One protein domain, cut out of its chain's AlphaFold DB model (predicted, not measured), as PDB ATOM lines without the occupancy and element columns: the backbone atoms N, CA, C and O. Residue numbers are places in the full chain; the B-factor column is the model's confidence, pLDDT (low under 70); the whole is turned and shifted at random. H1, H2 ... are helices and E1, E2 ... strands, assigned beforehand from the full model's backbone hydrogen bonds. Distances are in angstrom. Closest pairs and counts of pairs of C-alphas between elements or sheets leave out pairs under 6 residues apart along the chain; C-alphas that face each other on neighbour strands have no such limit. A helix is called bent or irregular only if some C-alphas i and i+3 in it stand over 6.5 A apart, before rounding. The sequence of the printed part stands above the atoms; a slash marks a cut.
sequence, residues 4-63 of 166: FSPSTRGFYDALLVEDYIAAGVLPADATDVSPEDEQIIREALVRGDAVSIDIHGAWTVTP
ATOM      1  N   PHE A   4     151.918 115.296 156.492       94.88
ATOM      2  CA  PHE A   4     152.063 113.842 156.454       94.88
ATOM      3  C   PHE A   4     151.353 113.278 155.231       94.88
ATOM      4  O   PHE A   4     150.247 113.703 154.900       94.88
ATOM      5  N   SER A   5     151.987 112.308 154.581       93.88
ATOM      6  CA  SER A   5     151.410 111.558 153.467       93.88
ATOM      7  C   SER A   5     151.179 110.103 153.889       93.88
ATOM      8  O   SER A   5     152.149 109.398 154.192       93.88
ATOM      9  N   PRO A   6     149.921 109.622 153.891       91.75
ATOM     10  CA  PRO A   6     149.606 108.207 154.073       91.75
ATOM     11  C   PRO A   6     150.324 107.283 153.086       91.75
ATOM     12  O   PRO A   6     150.795 106.216 153.484       91.75
ATOM     13  N   SER A   7     150.431 107.685 151.815       90.88
ATOM     14  CA  SER A   7     151.014 106.850 150.759       90.88
ATOM     15  C   SER A   7     152.518 106.640 150.918       90.88
ATOM     16  O   SER A   7     153.000 105.524 150.720       90.88
ATOM     17  N   THR A   8     153.266 107.672 151.320       92.56
ATOM     18  CA  THR A   8     154.713 107.548 151.564       92.56
ATOM     19  C   THR A   8     155.048 107.198 153.008       92.56
ATOM     20  O   THR A   8     156.193 106.854 153.302       92.56
ATOM     21  N   ARG A   9     154.064 107.280 153.914       91.62
ATOM     22  CA  ARG A   9     154.235 107.179 155.373       91.62
ATOM     23  C   ARG A   9     155.273 108.175 155.910       91.62
ATOM     24  O   ARG A   9     155.909 107.921 156.933       91.62
ATOM     25  N   GLY A  10     155.458 109.290 155.203       92.62
ATOM     26  CA  GLY A  10     156.493 110.284 155.459       92.62
ATOM     27  C   GLY A  10     155.943 111.576 156.053       92.62
ATOM     28  O   GLY A  10     154.860 112.032 155.682       92.62
ATOM     29  N   PHE A  11     156.728 112.179 156.946       94.31
ATOM     30  CA  PHE A  11     156.539 113.559 157.393       94.31
ATOM     31  C   PHE A  11     157.392 114.508 156.552       94.31
ATOM     32  O   PHE A  11     158.552 114.220 156.262       94.31
ATOM     33  N   TYR A  12     156.819 115.656 156.220       94.12
ATOM     34  CA  TYR A  12     157.419 116.716 155.427       94.12
ATOM     35  C   TYR A  12     157.449 117.982 156.278       94.12
ATOM     36  O   TYR A  12     156.404 118.482 156.705       94.12
ATOM     37  N   ASP A  13     158.661 118.462 156.550       93.69
ATOM     38  CA  ASP A  13     158.893 119.651 157.368       93.69
ATOM     39  C   ASP A  13     158.209 120.879 156.755       93.69
ATOM     40  O   ASP A  13     158.387 121.174 155.570       93.69
ATOM     41  N   ALA A  14     157.451 121.599 157.582       90.50
ATOM     42  CA  ALA A  14     156.768 122.836 157.218       90.50
ATOM     43  C   ALA A  14     157.709 123.885 156.601       90.50
ATOM     44  O   ALA A  14     157.296 124.632 155.716       90.50
ATOM     45  N   LEU A  15     158.961 123.944 157.066       92.62
ATOM     46  CA  LEU A  15     159.962 124.912 156.611       92.62
ATOM     47  C   LEU A  15     160.525 124.590 155.222       92.62
ATOM     48  O   LEU A  15     161.137 125.458 154.611       92.62
ATOM     49  N   LEU A  16     160.318 123.367 154.727       93.62
ATOM     50  CA  LEU A  16     160.884 122.864 153.471       93.62
ATOM     51  C   LEU A  16     159.807 122.555 152.417       93.62
ATOM     52  O   LEU A  16     160.098 121.966 151.380       93.62
ATOM     53  N   VAL A  17     158.548 122.937 152.661       90.19
ATOM     54  CA  VAL A  17     157.426 122.627 151.755       90.19
ATOM     55  C   VAL A  17     157.650 123.185 150.349       90.19
ATOM     56  O   VAL A  17     157.399 122.474 149.377       90.19
ATOM     57  N   GLU A  18     158.148 124.416 150.220       91.25
ATOM     58  CA  GLU A  18     158.433 125.021 148.910       91.25
ATOM     59  C   GLU A  18     159.521 124.251 148.151       91.25
ATOM     60  O   GLU A  18     159.365 123.992 146.957       91.25
ATOM     61  N   ASP A  19     160.559 123.791 148.855       94.25
ATOM     62  CA  ASP A  19     161.626 122.971 148.277       94.25
ATOM     63  C   ASP A  19     161.093 121.607 147.812       94.25
ATOM     64  O   ASP A  19     161.414 121.154 146.711       94.25
ATOM     65  N   TYR A  20     160.223 120.962 148.601       92.50
ATOM     66  CA  TYR A  20     159.599 119.693 148.214       92.50
ATOM     67  C   TYR A  20     158.686 119.833 146.990       92.50
ATOM     68  O   TYR A  20     158.634 118.920 146.160       92.50
ATOM     69  N   ILE A  21     157.981 120.961 146.858       91.38
ATOM     70  CA  ILE A  21     157.154 121.269 145.682       91.38
ATOM     71  C   ILE A  21     158.044 121.524 144.464       91.38
ATOM     72  O   ILE A  21     157.810 120.928 143.413       91.38
ATOM     73  N   ALA A  22     159.079 122.358 144.596       93.56
ATOM     74  CA  ALA A  22     160.005 122.676 143.509       93.56
ATOM     75  C   ALA A  22     160.746 121.433 142.991       93.56
ATOM     76  O   ALA A  22     160.967 121.294 141.788       93.56
ATOM     77  N   ALA A  23     161.082 120.503 143.889       92.69
ATOM     78  CA  ALA A  23     161.683 119.218 143.547       92.69
ATOM     79  C   ALA A  23     160.670 118.165 143.056       92.69
ATOM     80  O   ALA A  23     161.082 117.101 142.596       92.69
ATOM     81  N   GLY A  24     159.360 118.423 143.153       91.38
ATOM     82  CA  GLY A  24     158.309 117.482 142.751       91.38
ATOM     83  C   GLY A  24     158.227 116.220 143.619       91.38
ATOM     84  O   GLY A  24     157.776 115.182 143.145       91.38
ATOM     85  N   VAL A  25     158.685 116.290 144.875       92.81
ATOM     86  CA  VAL A  25     158.736 115.151 145.812       92.81
ATOM     87  C   VAL A  25     157.668 115.211 146.904       92.81
ATOM     88  O   VAL A  25     157.550 114.259 147.676       92.81
ATOM     89  N   LEU A  26     156.896 116.303 146.984       92.56
ATOM     90  CA  LEU A  26     155.745 116.393 147.882       92.56
ATOM     91  C   LEU A  26     154.582 115.547 147.324       92.56
ATOM     92  O   LEU A  26     154.082 115.856 146.239       92.56
ATOM     93  N   PRO A  27     154.121 114.505 148.035       93.94
ATOM     94  CA  PRO A  27     152.994 113.693 147.593       93.94
ATOM     95  C   PRO A  27     151.695 114.495 147.537       93.94
ATOM     96  O   PRO A  27     151.460 115.379 148.359       93.94
ATOM     97  N   ALA A  28     150.811 114.143 146.603       91.88
ATOM     98  CA  ALA A  28     149.522 114.818 146.437       91.88
ATOM     99  C   ALA A  28     148.562 114.612 147.626       91.88
ATOM    100  O   ALA A  28     147.663 115.421 147.831       91.88
ATOM    101  N   ASP A  29     148.749 113.544 148.403       90.50
ATOM    102  CA  ASP A  29     147.985 113.232 149.616       90.50
ATOM    103  C   ASP A  29     148.616 113.819 150.895       90.50
ATOM    104  O   ASP A  29     148.123 113.569 151.997       90.50
ATOM    105  N   ALA A  30     149.698 114.603 150.774       92.31
ATOM    106  CA  ALA A  30     150.357 115.232 151.910       92.31
ATOM    107  C   ALA A  30     149.469 116.322 152.536       92.31
ATOM    108  O   ALA A  30     149.229 117.377 151.944       92.31
ATOM    109  N   THR A  31     149.023 116.084 153.767       92.62
ATOM    110  CA  THR A  31     148.064 116.938 154.483       92.62
ATOM    111  C   THR A  31     148.678 117.492 155.762       92.62
ATOM    112  O   THR A  31     149.526 116.839 156.365       92.62
ATOM    113  N   ASP A  32     148.282 118.701 156.167       92.88
ATOM    114  CA  ASP A  32     148.770 119.324 157.401       92.88
ATOM    115  C   ASP A  32     148.375 118.508 158.637       92.88
ATOM    116  O   ASP A  32     147.247 118.031 158.759       92.88
ATOM    117  N   VAL A  33     149.320 118.365 159.561       92.81
ATOM    118  CA  VAL A  33     149.164 117.604 160.799       92.81
ATOM    119  C   VAL A  33     149.406 118.521 161.989       92.81
ATOM    120  O   VAL A  33     150.382 119.283 162.028       92.81
ATOM    121  N   SER A  34     148.506 118.461 162.969       91.94
ATOM    122  CA  SER A  34     148.703 119.143 164.245       91.94
ATOM    123  C   SER A  34     149.827 118.461 165.047       91.94
ATOM    124  O   SER A  34     150.067 117.270 164.872       91.94
ATOM    125  N   PRO A  35     150.530 119.153 165.958       90.06
ATOM    126  CA  PRO A  35     151.552 118.503 166.785       90.06
ATOM    127  C   PRO A  35     151.029 117.307 167.606       90.06
ATOM    128  O   PRO A  35     151.769 116.350 167.828       90.06
ATOM    129  N   GLU A  36     149.763 117.348 168.031       88.81
ATOM    130  CA  GLU A  36     149.106 116.267 168.780       88.81
ATOM    131  C   GLU A  36     148.867 115.038 167.889       88.81
ATOM    132  O   GLU A  36     149.246 113.921 168.250       88.81
ATOM    133  N   ASP A  37     148.332 115.249 166.684       92.06
ATOM    134  CA  ASP A  37     148.131 114.179 165.702       92.06
ATOM    135  C   ASP A  37     149.463 113.605 165.214       92.06
ATOM    136  O   ASP A  37     149.585 112.401 164.999       92.06
ATOM    137  N   GLU A  38     150.494 114.441 165.071       93.31
ATOM    138  CA  GLU A  38     151.821 114.001 164.647       93.31
ATOM    139  C   GLU A  38     152.389 112.965 165.620       93.31
ATOM    140  O   GLU A  38     152.931 111.947 165.181       93.31
ATOM    141  N   GLN A  39     152.224 113.171 166.929       92.88
ATOM    142  CA  GLN A  39     152.649 112.186 167.918       92.88
ATOM    143  C   GLN A  39     151.870 110.868 167.781       92.88
ATOM    144  O   GLN A  39     152.489 109.802 167.728       92.88
ATOM    145  N   ILE A  40     150.542 110.930 167.633       91.88
ATOM    146  CA  ILE A  40     149.684 109.745 167.445       91.88
ATOM    147  C   ILE A  40     150.090 108.966 166.188       91.88
ATOM    148  O   ILE A  40     150.228 107.739 166.225       91.88
ATOM    149  N   ILE A  41     150.327 109.668 165.079       94.19
ATOM    150  CA  ILE A  41     150.746 109.077 163.805       94.19
ATOM    151  C   ILE A  41     152.127 108.436 163.951       94.19
ATOM    152  O   ILE A  41     152.323 107.309 163.503       94.19
ATOM    153  N   ARG A  42     153.088 109.091 164.613       94.00
ATOM    154  CA  ARG A  42     154.422 108.513 164.849       94.00
ATOM    155  C   ARG A  42     154.347 107.221 165.653       94.00
ATOM    156  O   ARG A  42     154.976 106.234 165.275       94.00
ATOM    157  N   GLU A  43     153.555 107.196 166.717       92.50
ATOM    158  CA  GLU A  43     153.355 105.990 167.521       92.50
ATOM    159  C   GLU A  43     152.669 104.870 166.721       92.50
ATOM    160  O   GLU A  43     153.079 103.711 166.806       92.50
ATOM    161  N   ALA A  44     151.677 105.209 165.892       91.88
ATOM    162  CA  ALA A  44     151.024 104.276 164.974       91.88
ATOM    163  C   ALA A  44     152.011 103.679 163.957       91.88
ATOM    164  O   ALA A  44     152.050 102.464 163.765       91.88
ATOM    165  N   LEU A  45     152.877 104.507 163.366       91.94
ATOM    166  CA  LEU A  45     153.908 104.052 162.432       91.94
ATOM    167  C   LEU A  45     154.916 103.105 163.091       91.94
ATOM    168  O   LEU A  45     155.285 102.110 162.470       91.94
ATOM    169  N   VAL A  46     155.320 103.369 164.339       90.12
ATOM    170  CA  VAL A  46     156.209 102.476 165.107       90.12
ATOM    171  C   VAL A  46     155.562 101.111 165.345       90.12
ATOM    172  O   VAL A  46     156.239 100.090 165.247       90.12
ATOM    173  N   ARG A  47     154.249 101.069 165.612       86.56
ATOM    174  CA  ARG A  47     153.490  99.811 165.745       86.56
ATOM    175  C   ARG A  47     153.226  99.108 164.411       86.56
ATOM    176  O   ARG A  47     152.801  97.957 164.406       86.56
ATOM    177  N   GLY A  48     153.488  99.779 163.290       87.75
ATOM    178  CA  GLY A  48     153.198  99.280 161.949       87.75
ATOM    179  C   GLY A  48     151.752  99.503 161.499       87.75
ATOM    180  O   GLY A  48     151.407  99.067 160.401       87.75
ATOM    181  N   ASP A  49     150.939 100.211 162.287       92.44
ATOM    182  CA  ASP A  49     149.541 100.518 161.983       92.44
ATOM    183  C   ASP A  49     149.420 101.302 160.664       92.44
ATOM    184  O   ASP A  49     150.334 102.028 160.247       92.44
ATOM    185  N   ALA A  50     148.276 101.160 159.999       91.38
ATOM    186  CA  ALA A  50     147.936 101.974 158.844       91.38
ATOM    187  C   ALA A  50     147.321 103.298 159.309       91.38
ATOM    188  O   ALA A  50     146.471 103.326 160.198       91.38
ATOM    189  N   VAL A  51     147.739 104.397 158.688       93.38
ATOM    190  CA  VAL A  51     147.232 105.744 158.969       93.38
ATOM    191  C   VAL A  51     146.581 106.270 157.700       93.38
ATOM    192  O   VAL A  51     147.175 106.196 156.628       93.38
ATOM    193  N   SER A  52     145.361 106.783 157.813       92.31
ATOM    194  CA  SER A  52     144.592 107.335 156.694       92.31
ATOM    195  C   SER A  52     143.785 108.550 157.142       92.31
ATOM    196  O   SER A  52     143.645 108.786 158.341       92.31
ATOM    197  N   ILE A  53     143.267 109.313 156.185       89.88
ATOM    198  CA  ILE A  53     142.333 110.411 156.439       89.88
ATOM    199  C   ILE A  53     140.941 109.928 156.039       89.88
ATOM    200  O   ILE A  53     140.772 109.368 154.953       89.88
ATOM    201  N   ASP A  54     139.960 110.110 156.916       85.81
ATOM    202  CA  ASP A  54     138.571 109.778 156.614       85.81
ATOM    203  C   ASP A  54     137.898 110.835 155.713       85.81
ATOM    204  O   ASP A  54     138.476 111.858 155.342       85.81
ATOM    205  N   ILE A  55     136.631 110.609 155.356       83.75
ATOM    206  CA  ILE A  55     135.865 111.536 154.506       83.75
ATOM    207  C   ILE A  55     135.600 112.906 155.158       83.75
ATOM    208  O   ILE A  55     135.135 113.822 154.482       83.75
ATOM    209  N   HIS A  56     135.858 113.044 156.458       83.00
ATOM    210  CA  HIS A  56     135.673 114.265 157.235       83.00
ATOM    211  C   HIS A  56     136.992 115.006 157.489       83.00
ATOM    212  O   HIS A  56     136.976 116.066 158.114       83.00
ATOM    213  N   GLY A  57     138.115 114.495 156.976       81.38
ATOM    214  CA  GLY A  57     139.430 115.098 157.170       81.38
ATOM    215  C   GLY A  57     140.099 114.717 158.492       81.38
ATOM    216  O   GLY A  57     141.099 115.335 158.848       81.38
ATOM    217  N   ALA A  58     139.575 113.729 159.224       86.75
ATOM    218  CA  ALA A  58     140.140 113.270 160.487       86.75
ATOM    219  C   ALA A  58     141.110 112.096 160.289       86.75
ATOM    220  O   ALA A  58     140.885 111.194 159.473       86.75
ATOM    221  N   TRP A  59     142.190 112.086 161.073       90.56
ATOM    222  CA  TRP A  59     143.170 111.002 161.074       90.56
ATOM    223  C   TRP A  59     142.584 109.736 161.698       90.56
ATOM    224  O   TRP A  59     142.155 109.724 162.849       90.56
ATOM    225  N   THR A  60     142.609 108.644 160.940       92.31
ATOM    226  CA  THR A  60     142.183 107.317 161.384       92.31
ATOM    227  C   THR A  60     143.378 106.375 161.413       92.31
ATOM    228  O   THR A  60     144.061 106.185 160.401       92.31
ATOM    229  N   VAL A  61     143.601 105.744 162.569       92.56
ATOM    230  CA  VAL A  61     144.604 104.690 162.758       92.56
ATOM    231  C   VAL A  61     143.908 103.334 162.705       92.56
ATOM    232  O   VAL A  61     143.051 103.034 163.533       92.56
ATOM    233  N   THR A  62     144.284 102.509 161.735       92.19
ATOM    234  CA  THR A  62     143.846 101.115 161.639       92.19
ATOM    235  C   THR A  62     144.969 100.214 162.147       92.19
ATOM    236  O   THR A  62     146.044 100.216 161.541       92.19
ATOM    237  N   PRO A  63     144.749  99.444 163.229       89.25
ATOM    238  CA  PRO A  63     145.762  98.548 163.762       89.25
ATOM    239  C   PRO A  63     146.299  97.590 162.701       89.25
ATOM    240  O   PRO A  63     145.529  97.055 161.896       89.25
TER     241      PRO A  63
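Overview. This is residues 4 to 63 of the 166 residues of an uncharacterized protein of Duganella sp. CF458 (UniProt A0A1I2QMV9). The hairpin of E2 and E3, with helix H2 packed on it, makes one end of the domain, and the shorter helix H1 makes the other. In the middle lie the short strand E1 and part of the long link from H1 to H2. The printed part has 60 residues, with two named helices and three named strands in the order E1, H1, H2, E2, E3; the class is mixed, and the sheet E2 - E3 is antiparallel. It is compact, with a radius of gyration of the C-alphas of 11.7 A, and spans 34 by 24 by 18 A.

Along the chain. E2 is residues 50 to 53, 10.4 A long, and E3 is residues 59 to 62, 9.9 A, ending at C-alpha 62 (143.846, 101.115, 161.639). H2, residues 35 to 47, is 18.8 A long and begins at C-alpha 35 (151.552, 118.503, 166.785). E1, residues 10 to 12, is 6.5 A long and begins at C-alpha 10 (156.493, 110.284, 155.459). H1, residues 14 to 22, is 14.1 A long and irregular: C-alphas 15 and 18 are 7.9 A apart.

Arrangement. E2 and E3 form an antiparallel hairpin at 150 degrees, with N 60 and O 52 within hydrogen-bond range at 2.8 A. The closest C-alphas of H2 and E2 are those of Ile 41 and Val 51, 6.8 A apart. The closest of H2 and E3 are those of Ala 44 and Val 61, also 6.8 A apart. E1 pairs with no named strand; E1 and H2 are near each other, with 5 pairs of C-alphas within 10 A. E1 and H1 meet only through their link. H1 is apart from H2, E2 and E3. Every O i to N i+4 pair is within hydrogen-bond range in H2, and 3 of 5 in H1.

Size, cuts and confidence. The two C-alphas farthest apart, those of Ala 22 and Pro 63, are 34.6 A apart. The printed part has no cut. The link from H1 to H2, residues 23 to 34, is long; the other links are tight. The mean pLDDT of the printed part is 91.4, and no printed residue is under 70.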